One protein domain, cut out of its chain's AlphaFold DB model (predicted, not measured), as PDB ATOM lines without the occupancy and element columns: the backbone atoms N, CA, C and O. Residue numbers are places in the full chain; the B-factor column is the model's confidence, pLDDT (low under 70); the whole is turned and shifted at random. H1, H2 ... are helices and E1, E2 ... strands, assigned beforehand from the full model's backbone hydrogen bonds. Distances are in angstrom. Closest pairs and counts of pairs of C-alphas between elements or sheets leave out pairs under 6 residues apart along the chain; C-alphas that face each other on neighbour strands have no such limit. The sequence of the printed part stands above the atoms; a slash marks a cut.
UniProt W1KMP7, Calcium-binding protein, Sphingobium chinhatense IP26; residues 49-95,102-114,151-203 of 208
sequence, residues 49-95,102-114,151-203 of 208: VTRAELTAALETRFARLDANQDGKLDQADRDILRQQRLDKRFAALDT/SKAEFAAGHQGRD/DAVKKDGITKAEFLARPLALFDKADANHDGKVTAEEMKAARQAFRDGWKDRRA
ATOM      1  N   VAL A  49      90.279 147.679 218.468       84.50
ATOM      2  CA  VAL A  49      89.420 148.479 217.597       84.50
ATOM      3  C   VAL A  49      89.733 148.034 216.196       84.50
ATOM      4  O   VAL A  49      90.885 148.130 215.774       84.50
ATOM      5  N   THR A  50      88.742 147.559 215.458       87.69
ATOM      6  CA  THR A  50      88.923 147.256 214.038       87.69
ATOM      7  C   THR A  50      88.734 148.508 213.185       87.69
ATOM      8  O   THR A  50      88.077 149.484 213.570       87.69
ATOM      9  N   ARG A  51      89.267 148.488 211.959       86.25
ATOM     10  CA  ARG A  51      89.056 149.583 210.998       86.25
ATOM     11  C   ARG A  51      87.571 149.824 210.701       86.25
ATOM     12  O   ARG A  51      87.157 150.971 210.507       86.25
ATOM     13  N   ALA A  52      86.776 148.757 210.657       87.44
ATOM     14  CA  ALA A  52      85.341 148.832 210.405       87.44
ATOM     15  C   ALA A  52      84.611 149.549 211.550       87.44
ATOM     16  O   ALA A  52      83.836 150.473 211.299       87.44
ATOM     17  N   GLU A  53      84.920 149.196 212.796       85.62
ATOM     18  CA  GLU A  53      84.329 149.832 213.977       85.62
ATOM     19  C   GLU A  53      84.745 151.289 214.112       85.62
ATOM     20  O   GLU A  53      83.898 152.158 214.332       85.62
ATOM     21  N   LEU A  54      86.029 151.587 213.887       85.31
ATOM     22  CA  LEU A  54      86.502 152.965 213.867       85.31
ATOM     23  C   LEU A  54      85.753 153.786 212.815       85.31
ATOM     24  O   LEU A  54      85.309 154.897 213.104       85.31
ATOM     25  N   THR A  55      85.576 153.243 211.611       86.88
ATOM     26  CA  THR A  55      84.844 153.928 210.540       86.88
ATOM     27  C   THR A  55      83.395 154.178 210.954       86.88
ATOM     28  O   THR A  55      82.960 155.328 210.942       86.88
ATOM     29  N   ALA A  56      82.674 153.158 211.423       88.19
ATOM     30  CA  ALA A  56      81.282 153.287 211.859       88.19
ATOM     31  C   ALA A  56      81.105 154.296 213.015       88.19
ATOM     32  O   ALA A  56      80.177 155.117 213.015       88.19
ATOM     33  N   ALA A  57      82.025 154.292 213.984       85.56
ATOM     34  CA  ALA A  57      82.028 155.241 215.091       85.56
ATOM     35  C   ALA A  57      82.257 156.682 214.606       85.56
ATOM     36  O   ALA A  57      81.607 157.622 215.083       85.56
ATOM     37  N   LEU A  58      83.156 156.876 213.638       85.62
ATOM     38  CA  LEU A  58      83.424 158.188 213.056       85.62
ATOM     39  C   LEU A  58      82.263 158.692 212.202       85.62
ATOM     40  O   LEU A  58      81.943 159.874 212.292       85.62
ATOM     41  N   GLU A  59      81.604 157.830 211.430       87.94
ATOM     42  CA  GLU A  59      80.409 158.199 210.666       87.94
ATOM     43  C   GLU A  59      79.267 158.628 211.586       87.94
ATOM     44  O   GLU A  59      78.672 159.688 211.390       87.94
ATOM     45  N   THR A  60      79.029 157.865 212.655       88.38
ATOM     46  CA  THR A  60      78.041 158.215 213.683       88.38
ATOM     47  C   THR A  60      78.372 159.557 214.330       88.38
ATOM     48  O   THR A  60      77.488 160.372 214.604       88.38
ATOM     49  N   ARG A  61      79.657 159.819 214.590       85.62
ATOM     50  CA  ARG A  61      80.091 161.096 215.153       85.62
ATOM     51  C   ARG A  61      79.942 162.243 214.165       85.62
ATOM     52  O   ARG A  61      79.536 163.318 214.589       85.62
ATOM     53  N   PHE A  62      80.264 162.024 212.896       88.12
ATOM     54  CA  PHE A  62      80.084 163.013 211.842       88.12
ATOM     55  C   PHE A  62      78.613 163.426 211.759       88.12
ATOM     56  O   PHE A  62      78.318 164.601 211.915       88.12
ATOM     57  N   ALA A  63      77.693 162.460 211.685       89.12
ATOM     58  CA  ALA A  63      76.252 162.720 211.641       89.12
ATOM     59  C   ALA A  63      75.706 163.457 212.881       89.12
ATOM     60  O   ALA A  63      74.687 164.128 212.805       89.12
ATOM     61  N   ARG A  64      76.363 163.339 214.043       86.62
ATOM     62  CA  ARG A  64      76.008 164.119 215.246       86.62
ATOM     63  C   ARG A  64      76.546 165.546 215.229       86.62
ATOM     64  O   ARG A  64      76.068 166.372 216.002       86.62
ATOM     65  N   LEU A  65      77.616 165.786 214.479       85.00
ATOM     66  CA  LEU A  65      78.274 167.085 214.398       85.00
ATOM     67  C   LEU A  65      77.735 167.919 213.234       85.00
ATOM     68  O   LEU A  65      77.711 169.132 213.379       85.00
ATOM     69  N   ASP A  66      77.309 167.265 212.155       90.75
ATOM     70  CA  ASP A  66      76.655 167.839 210.976       90.75
ATOM     71  C   ASP A  66      75.194 168.133 211.338       90.75
ATOM     72  O   ASP A  66      74.290 167.308 211.185       90.75
ATOM     73  N   ALA A  67      75.003 169.272 211.997       90.00
ATOM     74  CA  ALA A  67      73.740 169.665 212.596       90.00
ATOM     75  C   ALA A  67      72.764 170.203 211.544       90.00
ATOM     76  O   ALA A  67      71.552 170.114 211.754       90.00
ATOM     77  N   ASN A  68      73.279 170.759 210.445       89.75
ATOM     78  CA  ASN A  68      72.479 171.215 209.311       89.75
ATOM     79  C   ASN A  68      72.275 170.126 208.230       89.75
ATOM     80  O   ASN A  68      71.458 170.329 207.334       89.75
ATOM     81  N   GLN A  69      72.940 168.973 208.362       90.50
ATOM     82  CA  GLN A  69      72.851 167.813 207.470       90.50
ATOM     83  C   GLN A  69      73.299 168.103 206.031       90.50
ATOM     84  O   GLN A  69      72.762 167.525 205.080       90.50
ATOM     85  N   ASP A  70      74.272 168.996 205.852       88.44
ATOM     86  CA  ASP A  70      74.780 169.384 204.534       88.44
ATOM     87  C   ASP A  70      75.967 168.524 204.049       88.44
ATOM     88  O   ASP A  70      76.454 168.687 202.922       88.44
ATOM     89  N   GLY A  71      76.410 167.565 204.870       87.12
ATOM     90  CA  GLY A  71      77.510 166.658 204.559       87.12
ATOM     91  C   GLY A  71      78.899 167.256 204.790       87.12
ATOM     92  O   GLY A  71      79.906 166.647 204.389       87.12
ATOM     93  N   LYS A  72      78.989 168.420 205.438       89.50
ATOM     94  CA  LYS A  72      80.228 169.080 205.856       89.50
ATOM     95  C   LYS A  72      80.140 169.433 207.339       89.50
ATOM     96  O   LYS A  72      79.090 169.400 207.947       89.50
ATOM     97  N   LEU A  73      81.300 169.671 207.945       87.69
ATOM     98  CA  LEU A  73      81.400 170.220 209.294       87.69
ATOM     99  C   LEU A  73      82.005 171.604 209.209       87.69
ATOM    100  O   LEU A  73      83.208 171.738 208.950       87.69
ATOM    101  N   ASP A  74      81.186 172.620 209.443       88.25
ATOM    102  CA  ASP A  74      81.582 174.007 209.259       88.25
ATOM    103  C   ASP A  74      81.243 174.902 210.468       88.25
ATOM    104  O   ASP A  74      81.090 174.452 211.613       88.25
ATOM    105  N   GLN A  75      81.256 176.218 210.247       85.88
ATOM    106  CA  GLN A  75      80.935 177.187 211.287       85.88
ATOM    107  C   GLN A  75      79.434 177.220 211.617       85.88
ATOM    108  O   GLN A  75      79.098 177.434 212.783       85.88
ATOM    109  N   ALA A  76      78.550 176.965 210.649       88.06
ATOM    110  CA  ALA A  76      77.109 176.933 210.866       88.06
ATOM    111  C   ALA A  76      76.729 175.794 211.820       88.06
ATOM    112  O   ALA A  76      76.007 176.026 212.793       88.06
ATOM    113  N   ASP A  77      77.312 174.605 211.649       88.75
ATOM    114  CA  ASP A  77      77.122 173.489 212.586       88.75
ATOM    115  C   ASP A  77      77.564 173.837 214.001       88.75
ATOM    116  O   ASP A  77      76.883 173.570 214.998       88.75
ATOM    117  N   ARG A  78      78.737 174.471 214.109       84.88
ATOM    118  CA  ARG A  78      79.287 174.910 215.393       84.88
ATOM    119  C   ARG A  78      78.373 175.910 216.073       84.88
ATOM    120  O   ARG A  78      78.255 175.857 217.300       84.88
ATOM    121  N   ASP A  79      77.757 176.802 215.309       87.12
ATOM    122  CA  ASP A  79      76.844 177.813 215.819       87.12
ATOM    123  C   ASP A  79      75.528 177.176 216.280       87.12
ATOM    124  O   ASP A  79      75.118 177.437 217.413       87.12
ATOM    125  N   ILE A  80      74.949 176.243 215.517       87.56
ATOM    126  CA  ILE A  80      73.771 175.459 215.935       87.56
ATOM    127  C   ILE A  80      74.068 174.698 217.233       87.56
ATOM    128  O   ILE A  80      73.352 174.825 218.228       87.56
ATOM    129  N   LEU A  81      75.177 173.955 217.278       84.50
ATOM    130  CA  LEU A  81      75.588 173.203 218.465       84.50
ATOM    131  C   LEU A  81      75.926 174.115 219.648       84.50
ATOM    132  O   LEU A  81      75.835 173.695 220.807       84.50
ATOM    133  N   ARG A  82      76.404 175.339 219.401       86.50
ATOM    134  CA  ARG A  82      76.638 176.335 220.453       86.50
ATOM    135  C   ARG A  82      75.306 176.813 221.015       86.50
ATOM    136  O   ARG A  82      75.167 176.779 222.232       86.50
ATOM    137  N   GLN A  83      74.350 177.177 220.163       86.38
ATOM    138  CA  GLN A  83      73.015 177.605 220.585       86.38
ATOM    139  C   GLN A  83      72.312 176.514 221.391       86.38
ATOM    140  O   GLN A  83      72.004 176.733 222.554       86.38
ATOM    141  N   GLN A  84      72.259 175.277 220.889       87.12
ATOM    142  CA  GLN A  84      71.683 174.149 221.635       87.12
ATOM    143  C   GLN A  84      72.326 173.936 223.016       87.12
ATOM    144  O   GLN A  84      71.674 173.499 223.966       87.12
ATOM    145  N   ARG A  85      73.635 174.196 223.150       86.25
ATOM    146  CA  ARG A  85      74.331 174.123 224.443       86.25
ATOM    147  C   ARG A  85      73.976 175.291 225.354       86.25
ATOM    148  O   ARG A  85      73.937 175.084 226.565       86.25
ATOM    149  N   LEU A  86      73.772 176.483 224.805       86.81
ATOM    150  CA  LEU A  86      73.306 177.645 225.554       86.81
ATOM    151  C   LEU A  86      71.867 177.433 226.020       86.81
ATOM    152  O   LEU A  86      71.635 177.565 227.212       86.81
ATOM    153  N   ASP A  87      70.970 176.965 225.157       87.69
ATOM    154  CA  ASP A  87      69.572 176.682 225.500       87.69
ATOM    155  C   ASP A  87      69.465 175.634 226.609       87.69
ATOM    156  O   ASP A  87      68.768 175.829 227.601       87.69
ATOM    157  N   LYS A  88      70.229 174.538 226.507       87.38
ATOM    158  CA  LYS A  88      70.286 173.513 227.564       87.38
ATOM    159  C   LYS A  88      70.815 174.063 228.884       87.38
ATOM    160  O   LYS A  88      70.370 173.635 229.943       87.38
ATOM    161  N   ARG A  89      71.796 174.969 228.839       85.69
ATOM    162  CA  ARG A  89      72.331 175.617 230.045       85.69
ATOM    163  C   ARG A  89      71.335 176.594 230.635       85.69
ATOM    164  O   ARG A  89      71.205 176.641 231.847       85.69
ATOM    165  N   PHE A  90      70.661 177.345 229.779       88.19
ATOM    166  CA  PHE A  90      69.633 178.285 230.161       88.19
ATOM    167  C   PHE A  90      68.484 177.550 230.849       88.19
ATOM    168  O   PHE A  90      68.218 177.829 232.005       88.19
ATOM    169  N   ALA A  91      67.931 176.507 230.226       87.81
ATOM    170  CA  ALA A  91      66.877 175.674 230.808       87.81
ATOM    171  C   ALA A  91      67.298 174.923 232.087       87.81
ATOM    172  O   ALA A  91      66.448 174.513 232.869       87.81
ATOM    173  N   ALA A  92      68.600 174.698 232.296       85.62
ATOM    174  CA  ALA A  92      69.114 174.119 233.537       85.62
ATOM    175  C   ALA A  92      69.271 175.151 234.669       85.62
ATOM    176  O   ALA A  92      69.410 174.754 235.823       85.62
ATOM    177  N   LEU A  93      69.310 176.446 234.341       86.94
ATOM    178  CA  LEU A  93      69.423 177.546 235.300       86.94
ATOM    179  C   LEU A  93      68.053 178.164 235.596       86.94
ATOM    180  O   LEU A  93      67.721 178.339 236.760       86.94
ATOM    181  N   ASP A  94      67.269 178.440 234.556       89.69
ATOM    182  CA  ASP A  94      65.889 178.930 234.609       89.69
ATOM    183  C   ASP A  94      64.961 177.806 235.096       89.69
ATOM    184  O   ASP A  94      64.421 177.009 234.322       89.69
ATOM    185  N   THR A  95      64.868 177.675 236.418       86.75
ATOM    186  CA  THR A  95      64.156 176.573 237.073       86.75
ATOM    187  C   THR A  95      62.657 176.840 237.072       86.75
ATOM    188  O   THR A  95      61.863 175.897 236.981       86.75
ATOM    189  N   SER A 102      67.343 184.487 237.520       87.56
ATOM    190  CA  SER A 102      67.439 185.247 238.762       87.56
ATOM    191  C   SER A 102      68.783 185.017 239.471       87.56
ATOM    192  O   SER A 102      69.490 184.031 239.249       87.56
ATOM    193  N   LYS A 103      69.156 185.916 240.395       85.69
ATOM    194  CA  LYS A 103      70.360 185.730 241.233       85.69
ATOM    195  C   LYS A 103      70.298 184.445 242.065       85.69
ATOM    196  O   LYS A 103      71.337 183.829 242.291       85.69
ATOM    197  N   ALA A 104      69.105 184.065 242.525       85.75
ATOM    198  CA  ALA A 104      68.899 182.854 243.311       85.75
ATOM    199  C   ALA A 104      69.154 181.597 242.465       85.75
ATOM    200  O   ALA A 104      69.893 180.710 242.886       85.75
ATOM    201  N   GLU A 105      68.631 181.566 241.241       84.44
ATOM    202  CA  GLU A 105      68.842 180.477 240.281       84.44
ATOM    203  C   GLU A 105      70.297 180.375 239.814       84.44
ATOM    204  O   GLU A 105      70.876 179.287 239.780       84.44
ATOM    205  N   PHE A 106      70.939 181.513 239.540       84.56
ATOM    206  CA  PHE A 106      72.364 181.548 239.214       84.56
ATOM    207  C   PHE A 106      73.232 181.009 240.365       84.56
ATOM    208  O   PHE A 106      74.152 180.221 240.136       84.56
ATOM    209  N   ALA A 107      72.931 181.404 241.609       79.75
ATOM    210  CA  ALA A 107      73.644 180.933 242.793       79.75
ATOM    211  C   ALA A 107      73.442 179.426 243.027       79.75
ATOM    212  O   ALA A 107      74.414 178.719 243.294       79.75
ATOM    213  N   ALA A 108      72.217 178.916 242.861       75.62
ATOM    214  CA  ALA A 108      71.913 177.490 242.974       75.62
ATOM    215  C   ALA A 108      72.662 176.650 241.919       75.62
ATOM    216  O   ALA A 108      73.253 175.616 242.244       75.62
ATOM    217  N   GLY A 109      72.729 177.130 240.670       69.94
ATOM    218  CA  GLY A 109      73.499 176.486 239.602       69.94
ATOM    219  C   GLY A 109      75.013 176.451 239.862       69.94
ATOM    220  O   GLY A 109      75.694 175.499 239.472       69.94
ATOM    221  N   HIS A 110      75.552 177.458 240.557       61.84
ATOM    222  CA  HIS A 110      76.961 177.514 240.956       61.84
ATOM    223  C   HIS A 110      77.283 176.626 242.167       61.84
ATOM    224  O   HIS A 110      78.297 175.926 242.150       61.84
ATOM    225  N   GLN A 111      76.392 176.552 243.161       59.31
ATOM    226  CA  GLN A 111      76.564 175.700 244.345       59.31
ATOM    227  C   GLN A 111      76.696 174.210 243.996       59.31
ATOM    228  O   GLN A 111      77.500 173.504 244.607       59.31
ATOM    229  N   GLY A 112      75.996 173.728 242.962       56.22
ATOM    230  CA  GLY A 112      76.169 172.358 242.457       56.22
ATOM    231  C   GLY A 112      77.565 172.082 241.876       56.22
ATOM    232  O   GLY A 112      78.025 170.941 241.864       56.22
ATOM    233  N   ARG A 113      78.271 173.122 241.420       54.91
ATOM    234  CA  ARG A 113      79.625 173.038 240.854       54.91
ATOM    235  C   ARG A 113      80.709 173.240 241.911       54.91
ATOM    236  O   ARG A 113      81.723 172.544 241.881       54.91
ATOM    237  N   ASP A 114      80.468 174.140 242.857       53.78
ATOM    238  CA  ASP A 114      81.357 174.403 243.988       53.78
ATOM    239  C   ASP A 114      81.325 173.252 245.008       53.78
ATOM    240  O   ASP A 114      82.379 172.806 245.452       53.78
ATOM    241  N   ASP A 151      90.790 176.366 215.886       46.16
ATOM    242  CA  ASP A 151      90.488 177.724 215.387       46.16
ATOM    243  C   ASP A 151      90.961 177.993 213.950       46.16
ATOM    244  O   ASP A 151      91.076 179.132 213.511       46.16
ATOM    245  N   ALA A 152      91.171 176.928 213.185       42.94
ATOM    246  CA  ALA A 152      91.145 176.978 211.731       42.94
ATOM    247  C   ALA A 152      90.452 175.711 211.229       42.94
ATOM    248  O   ALA A 152      91.057 174.840 210.605       42.94
ATOM    249  N   VAL A 153      89.154 175.577 211.523       51.16
ATOM    250  CA  VAL A 153      88.326 174.892 210.524       51.16
ATOM    251  C   VAL A 153      88.472 175.762 209.295       51.16
ATOM    252  O   VAL A 153      88.253 176.973 209.378       51.16
ATOM    253  N   LYS A 154      88.977 175.173 208.207       57.03
ATOM    254  CA  LYS A 154      88.996 175.839 206.906       57.03
ATOM    255  C   LYS A 154      87.646 176.532 206.756       57.03
ATOM    256  O   LYS A 154      86.628 175.936 207.099       57.03
ATOM    257  N   LYS A 155      87.623 177.781 206.291       54.81
ATOM    258  CA  LYS A 155      86.362 178.517 206.108       54.81
ATOM    259  C   LYS A 155      85.358 177.716 205.256       54.81
ATOM    260  O   LYS A 155      84.158 177.877 205.418       54.81
ATOM    261  N   ASP A 156      85.885 176.803 204.443       67.56
ATOM    262  CA  ASP A 156      85.175 175.889 203.550       67.56
ATOM    263  C   ASP A 156      84.641 174.603 204.226       67.56
ATOM    264  O   ASP A 156      84.086 173.736 203.548       67.56
ATOM    265  N   GLY A 157      84.803 174.463 205.547       78.00
ATOM    266  CA  GLY A 157      84.404 173.283 206.316       78.00
ATOM    267  C   GLY A 157      85.352 172.090 206.149       78.00
ATOM    268  O   GLY A 157      86.375 172.156 205.464       78.00
ATOM    269  N   ILE A 158      85.037 170.988 206.829       85.19
ATOM    270  CA  ILE A 158      85.704 169.688 206.661       85.19
ATOM    271  C   ILE A 158      84.666 168.692 206.156       85.19
ATOM    272  O   ILE A 158      83.632 168.492 206.790       85.19
ATOM    273  N   THR A 159      84.946 168.043 205.031       89.06
ATOM    274  CA  THR A 159      84.054 167.014 204.471       89.06
ATOM    275  C   THR A 159      84.129 165.704 205.259       89.06
ATOM    276  O   THR A 159      85.121 165.432 205.941       89.06
ATOM    277  N   LYS A 160      83.123 164.829 205.118       86.31
ATOM    278  CA  LYS A 160      83.147 163.477 205.710       86.31
ATOM    279  C   LYS A 160      84.433 162.708 205.369       86.31
ATOM    280  O   LYS A 160      85.035 162.101 206.250       86.31
ATOM    281  N   ALA A 161      84.889 162.778 204.120       86.44
ATOM    282  CA  ALA A 161      86.111 162.105 203.682       86.44
ATOM    283  C   ALA A 161      87.361 162.633 204.411       86.44
ATOM    284  O   ALA A 161      88.153 161.850 204.930       86.44
ATOM    285  N   GLU A 162      87.513 163.954 204.526       86.25
ATOM    286  CA  GLU A 162      88.626 164.563 205.267       86.25
ATOM    287  C   GLU A 162      88.544 164.282 206.777       86.25
ATOM    288  O   GLU A 162      89.571 164.084 207.435       86.25
ATOM    289  N   PHE A 163      87.329 164.233 207.331       86.31
ATOM    290  CA  PHE A 163      87.088 163.895 208.732       86.31
ATOM    291  C   PHE A 163      87.489 162.451 209.055       86.31
ATOM    292  O   PHE A 163      88.038 162.206 210.127       86.31
ATOM    293  N   LEU A 164      87.260 161.514 208.129       86.06
ATOM    294  CA  LEU A 164      87.661 160.108 208.250       86.06
ATOM    295  C   LEU A 164      89.156 159.893 207.983       86.06
ATOM    296  O   LEU A 164      89.777 159.048 208.624       86.06
ATOM    297  N   ALA A 165      89.755 160.678 207.086       87.69
ATOM    298  CA  ALA A 165      91.140 160.487 206.666       87.69
ATOM    299  C   ALA A 165      92.148 160.607 207.821       87.69
ATOM    300  O   ALA A 165      93.048 159.778 207.942       87.69
ATOM    301  N   ARG A 166      92.008 161.612 208.702       82.31
ATOM    302  CA  ARG A 166      92.986 161.818 209.793       82.31
ATOM    303  C   ARG A 166      92.941 160.705 210.849       82.31
ATOM    304  O   ARG A 166      94.011 160.225 211.216       82.31
ATOM    305  N   PRO A 167      91.768 160.283 211.358       81.75
ATOM    306  CA  PRO A 167      91.682 159.159 212.285       81.75
ATOM    307  C   PRO A 167      92.118 157.827 211.676       81.75
ATOM    308  O   PRO A 167      92.779 157.064 212.367       81.75
ATOM    309  N   LEU A 168      91.799 157.560 210.406       85.62
ATOM    310  CA  LEU A 168      92.245 156.339 209.730       85.62
ATOM    311  C   LEU A 168      93.770 156.316 209.560       85.62
ATOM    312  O   LEU A 168      94.398 155.319 209.874       85.62
ATOM    313  N   ALA A 169      94.398 157.439 209.211       86.00
ATOM    314  CA  ALA A 169      95.861 157.509 209.174       86.00
ATOM    315  C   ALA A 169      96.507 157.312 210.562       86.00
ATOM    316  O   ALA A 169      97.612 156.788 210.679       86.00
ATOM    317  N   LEU A 170      95.837 157.749 211.635       81.62
ATOM    318  CA  LEU A 170      96.283 157.476 213.006       81.62
ATOM    319  C   LEU A 170      96.098 156.007 213.387       81.62
ATOM    320  O   LEU A 170      96.915 155.491 214.142       81.62
ATOM    321  N   PHE A 171      95.048 155.366 212.879       85.81
ATOM    322  CA  PHE A 171      94.820 153.937 213.030       85.81
ATOM    323  C   PHE A 171      95.936 153.142 212.363       85.81
ATOM    324  O   PHE A 171      96.596 152.378 213.048       85.81
ATOM    325  N   ASP A 172      96.239 153.426 211.095       86.44
ATOM    326  CA  ASP A 172      97.311 152.750 210.350       86.44
ATOM    327  C   ASP A 172      98.686 152.935 211.019       86.44
ATOM    328  O   ASP A 172      99.576 152.102 210.893       86.44
ATOM    329  N   LYS A 173      98.877 154.042 211.748       83.19
ATOM    330  CA  LYS A 173     100.091 154.297 212.534       83.19
ATOM    331  C   LYS A 173     100.107 153.574 213.886       83.19
ATOM    332  O   LYS A 173     101.180 153.379 214.454       83.19
ATOM    333  N   ALA A 174      98.938 153.282 214.442       81.50
ATOM    334  CA  ALA A 174      98.793 152.572 215.707       81.50
ATOM    335  C   ALA A 174      98.795 151.048 215.512       81.50
ATOM    336  O   ALA A 174      99.276 150.350 216.398       81.50
ATOM    337  N   ASP A 175      98.304 150.575 214.366       85.62
ATOM    338  CA  ASP A 175      98.354 149.194 213.885       85.62
ATOM    339  C   ASP A 175      99.770 148.901 213.366       85.62
ATOM    340  O   ASP A 175     100.084 149.037 212.180       85.62
ATOM    341  N   ALA A 176     100.673 148.613 214.304       84.06
ATOM    342  CA  ALA A 176     102.094 148.452 214.017       84.06
ATOM    343  C   ALA A 176     102.403 147.094 213.376       84.06
ATOM    344  O   ALA A 176     103.418 146.955 212.690       84.06
ATOM    345  N   ASN A 177     101.560 146.091 213.628       84.81
ATOM    346  CA  ASN A 177     101.688 144.758 213.051       84.81
ATOM    347  C   ASN A 177     100.901 144.594 211.733       84.81
ATOM    348  O   ASN A 177     101.052 143.563 211.076       84.81
ATOM    349  N   HIS A 178     100.138 145.614 211.323       85.06
ATOM    350  CA  HIS A 178      99.324 145.655 210.109       85.06
ATOM    351  C   HIS A 178      98.297 144.520 210.029       85.06
ATOM    352  O   HIS A 178      98.026 143.987 208.948       85.06
ATOM    353  N   ASP A 179      97.733 144.133 211.173       85.00
ATOM    354  CA  ASP A 179      96.728 143.073 211.261       85.00
ATOM    355  C   ASP A 179      95.285 143.593 211.095       85.00
ATOM    356  O   ASP A 179      94.331 142.806 211.092       85.00
ATOM    357  N   GLY A 180      95.118 144.904 210.888       84.31
ATOM    358  CA  GLY A 180      93.833 145.549 210.640       84.31
ATOM    359  C   GLY A 180      93.027 145.844 211.906       84.31
ATOM    360  O   GLY A 180      91.854 146.236 211.796       84.31
ATOM    361  N   LYS A 181      93.629 145.686 213.089       87.19
ATOM    362  CA  LYS A 181      93.061 146.045 214.391       87.19
ATOM    363  C   LYS A 181      94.114 146.754 215.245       87.19
ATOM    364  O   LYS A 181      95.299 146.499 215.157       87.19
ATOM    365  N   VAL A 182      93.667 147.666 216.099       84.50
ATOM    366  CA  VAL A 182      94.529 148.325 217.085       84.50
ATOM    367  C   VAL A 182      94.191 147.763 218.449       84.50
ATOM    368  O   VAL A 182      93.111 148.020 218.982       84.50
ATOM    369  N   THR A 183      95.113 147.003 219.024       84.38
ATOM    370  CA  THR A 183      94.910 146.321 220.305       84.38
ATOM    371  C   THR A 183      95.277 147.197 221.507       84.38
ATOM    372  O   THR A 183      95.995 148.199 221.409       84.38
ATOM    373  N   ALA A 184      94.809 146.807 222.697       78.88
ATOM    374  CA  ALA A 184      95.182 147.454 223.954       78.88
ATOM    375  C   ALA A 184      96.704 147.501 224.182       78.88
ATOM    376  O   ALA A 184      97.211 148.504 224.692       78.88
ATOM    377  N   GLU A 185      97.433 146.458 223.778       77.25
ATOM    378  CA  GLU A 185      98.891 146.391 223.923       77.25
ATOM    379  C   GLU A 185      99.607 147.363 222.982       77.25
ATOM    380  O   GLU A 185     100.515 148.074 223.414       77.25
ATOM    381  N   GLU A 186      99.149 147.513 221.741       80.56
ATOM    382  CA  GLU A 186      99.703 148.504 220.809       80.56
ATOM    383  C   GLU A 186      99.402 149.933 221.263       80.56
ATOM    384  O   GLU A 186     100.284 150.798 221.277       80.56
ATOM    385  N   MET A 187      98.188 150.182 221.763       74.88
ATOM    386  CA  MET A 187      97.853 151.466 222.381       74.88
ATOM    387  C   MET A 187      98.700 151.756 223.625       74.88
ATOM    388  O   MET A 187      99.027 152.916 223.901       74.88
ATOM    389  N   LYS A 188      99.026 150.732 224.416       75.00
ATOM    390  CA  LYS A 188      99.858 150.850 225.618       75.00
ATOM    391  C   LYS A 188     101.311 151.122 225.248       75.00
ATOM    392  O   LYS A 188     101.886 152.053 225.811       75.00
ATOM    393  N   ALA A 189     101.859 150.405 224.272       77.12
ATOM    394  CA  ALA A 189     103.195 150.635 223.735       77.12
ATOM    395  C   ALA A 189     103.324 152.053 223.152       77.12
ATOM    396  O   ALA A 189     104.237 152.797 223.515       77.12
ATOM    397  N   ALA A 190     102.349 152.494 222.351       71.69
ATOM    398  CA  ALA A 190     102.312 153.849 221.803       71.69
ATOM    399  C   ALA A 190     102.251 154.927 222.904       71.69
ATOM    400  O   ALA A 190     102.962 155.935 222.848       71.69
ATOM    401  N   ARG A 191     101.432 154.719 223.947       72.44
ATOM    402  CA  ARG A 191     101.354 155.630 225.105       72.44
ATOM    403  C   ARG A 191     102.644 155.652 225.922       72.44
ATOM    404  O   ARG A 191     103.019 156.722 226.400       72.44
ATOM    405  N   GLN A 192     103.301 154.509 226.106       73.44
ATOM    406  CA  GLN A 192     104.580 154.416 226.813       73.44
ATOM    407  C   GLN A 192     105.674 155.175 226.058       73.44
ATOM    408  O   GLN A 192     106.271 156.081 226.635       73.44
ATOM    409  N   ALA A 193     105.821 154.937 224.753       73.06
ATOM    410  CA  ALA A 193     106.766 155.667 223.907       73.06
ATOM    411  C   ALA A 193     106.528 157.190 223.942       73.06
ATOM    412  O   ALA A 193     107.466 157.979 224.068       73.06
ATOM    413  N   PHE A 194     105.264 157.627 223.905       74.06
ATOM    414  CA  PHE A 194     104.932 159.047 224.029       74.06
ATOM    415  C   PHE A 194     105.286 159.616 225.410       74.06
ATOM    416  O   PHE A 194     105.767 160.747 225.512       74.06
ATOM    417  N   ARG A 195     105.048 158.845 226.479       73.94
ATOM    418  CA  ARG A 195     105.350 159.241 227.859       73.94
ATOM    419  C   ARG A 195     106.849 159.395 228.081       73.94
ATOM    420  O   ARG A 195     107.249 160.362 228.725       73.94
ATOM    421  N   ASP A 196     107.653 158.485 227.552       73.12
ATOM    422  CA  ASP A 196     109.103 158.507 227.730       73.12
ATOM    423  C   ASP A 196     109.744 159.634 226.911       73.12
ATOM    424  O   ASP A 196     110.445 160.464 227.485       73.12
ATOM    425  N   GLY A 197     109.325 159.846 225.657       72.06
ATOM    426  CA  GLY A 197     109.750 161.029 224.894       72.06
ATOM    427  C   GLY A 197     109.298 162.368 225.507       72.06
ATOM    428  O   GLY A 197     109.889 163.420 225.257       72.06
ATOM    429  N   TRP A 198     108.237 162.381 226.325       72.88
ATOM    430  CA  TRP A 198     107.847 163.567 227.100       72.88
ATOM    431  C   TRP A 198     108.734 163.786 228.331       72.88
ATOM    432  O   TRP A 198     109.006 164.935 228.675       72.88
ATOM    433  N   LYS A 199     109.210 162.712 228.973       71.56
ATOM    434  CA  LYS A 199     110.203 162.804 230.054       71.56
ATOM    435  C   LYS A 199     111.539 163.312 229.519       71.56
ATOM    436  O   LYS A 199     112.089 164.225 230.124       71.56
ATOM    437  N   ASP A 200     111.987 162.824 228.365       68.50
ATOM    438  CA  ASP A 200     113.266 163.223 227.766       68.50
ATOM    439  C   ASP A 200     113.284 164.710 227.387       68.50
ATOM    440  O   ASP A 200     114.200 165.439 227.768       68.50
ATOM    441  N   ARG A 201     112.210 165.212 226.758       64.00
ATOM    442  CA  ARG A 201     112.039 166.653 226.466       64.00
ATOM    443  C   ARG A 201     111.897 167.527 227.707       64.00
ATOM    444  O   ARG A 201     112.145 168.723 227.650       64.00
ATOM    445  N   ARG A 202     111.437 166.964 228.824       61.25
ATOM    446  CA  ARG A 202     111.339 167.688 230.097       61.25
ATOM    447  C   ARG A 202     112.664 167.657 230.868       61.25
ATOM    448  O   ARG A 202     112.892 168.535 231.692       61.25
ATOM    449  N   ALA A 203     113.516 166.669 230.596       59.59
ATOM    450  CA  ALA A 203     114.866 166.552 231.137       59.59
ATOM    451  C   ALA A 203     115.897 167.403 230.370       59.59
ATOM    452  O   ALA A 203     116.921 167.762 230.941       59.59
TER     453      ALA A 203
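What this domain is: This is residues 49 to 95, 102 to 114 and 151 to 203 of the 208 residues of the protein "Calcium-binding protein" of Sphingobium chinhatense IP26 (UniProt W1KMP7). Five helices form an open arch: H1 and H4 pack together in its middle, H2 leads to a corner with H3, and H5 leads off beyond strand E1. The 113 printed residues, mostly helix, hold H1 to H4, E1 and H5 in order. The whole is only just extended, close to loose, with radius of gyration of the C-alphas 20.4 A and spans of 58 by 42 by 26 A.

How they stand to each other: H1, residues 51 to 65, touches H4, residues 160 to 174, the closest C-alphas, 58 and 164, 6.7 A apart. H2, residues 75 to 93, touches H3, residues 103 to 114, with residues 92 to 93 alone. Every O i to N i+4 pair is within hydrogen-bond range in H1, H2 and H5, residues 184 to 203; H3 has 7 of 8, H4 9 of 11.

Where its parts are: H1 begins at C-alpha 51 (89.056, 149.583, 210.998), E1 is residues 181 to 183, and H5 ends at C-alpha 203 (114.866, 166.552, 231.137).

The domain as a whole: Across the cuts, C-alphas 95 and 102 are 9.4 A apart, 114 and 151 30.2 A. Sixteen residues, among them 151 to 156, are under pLDDT 70.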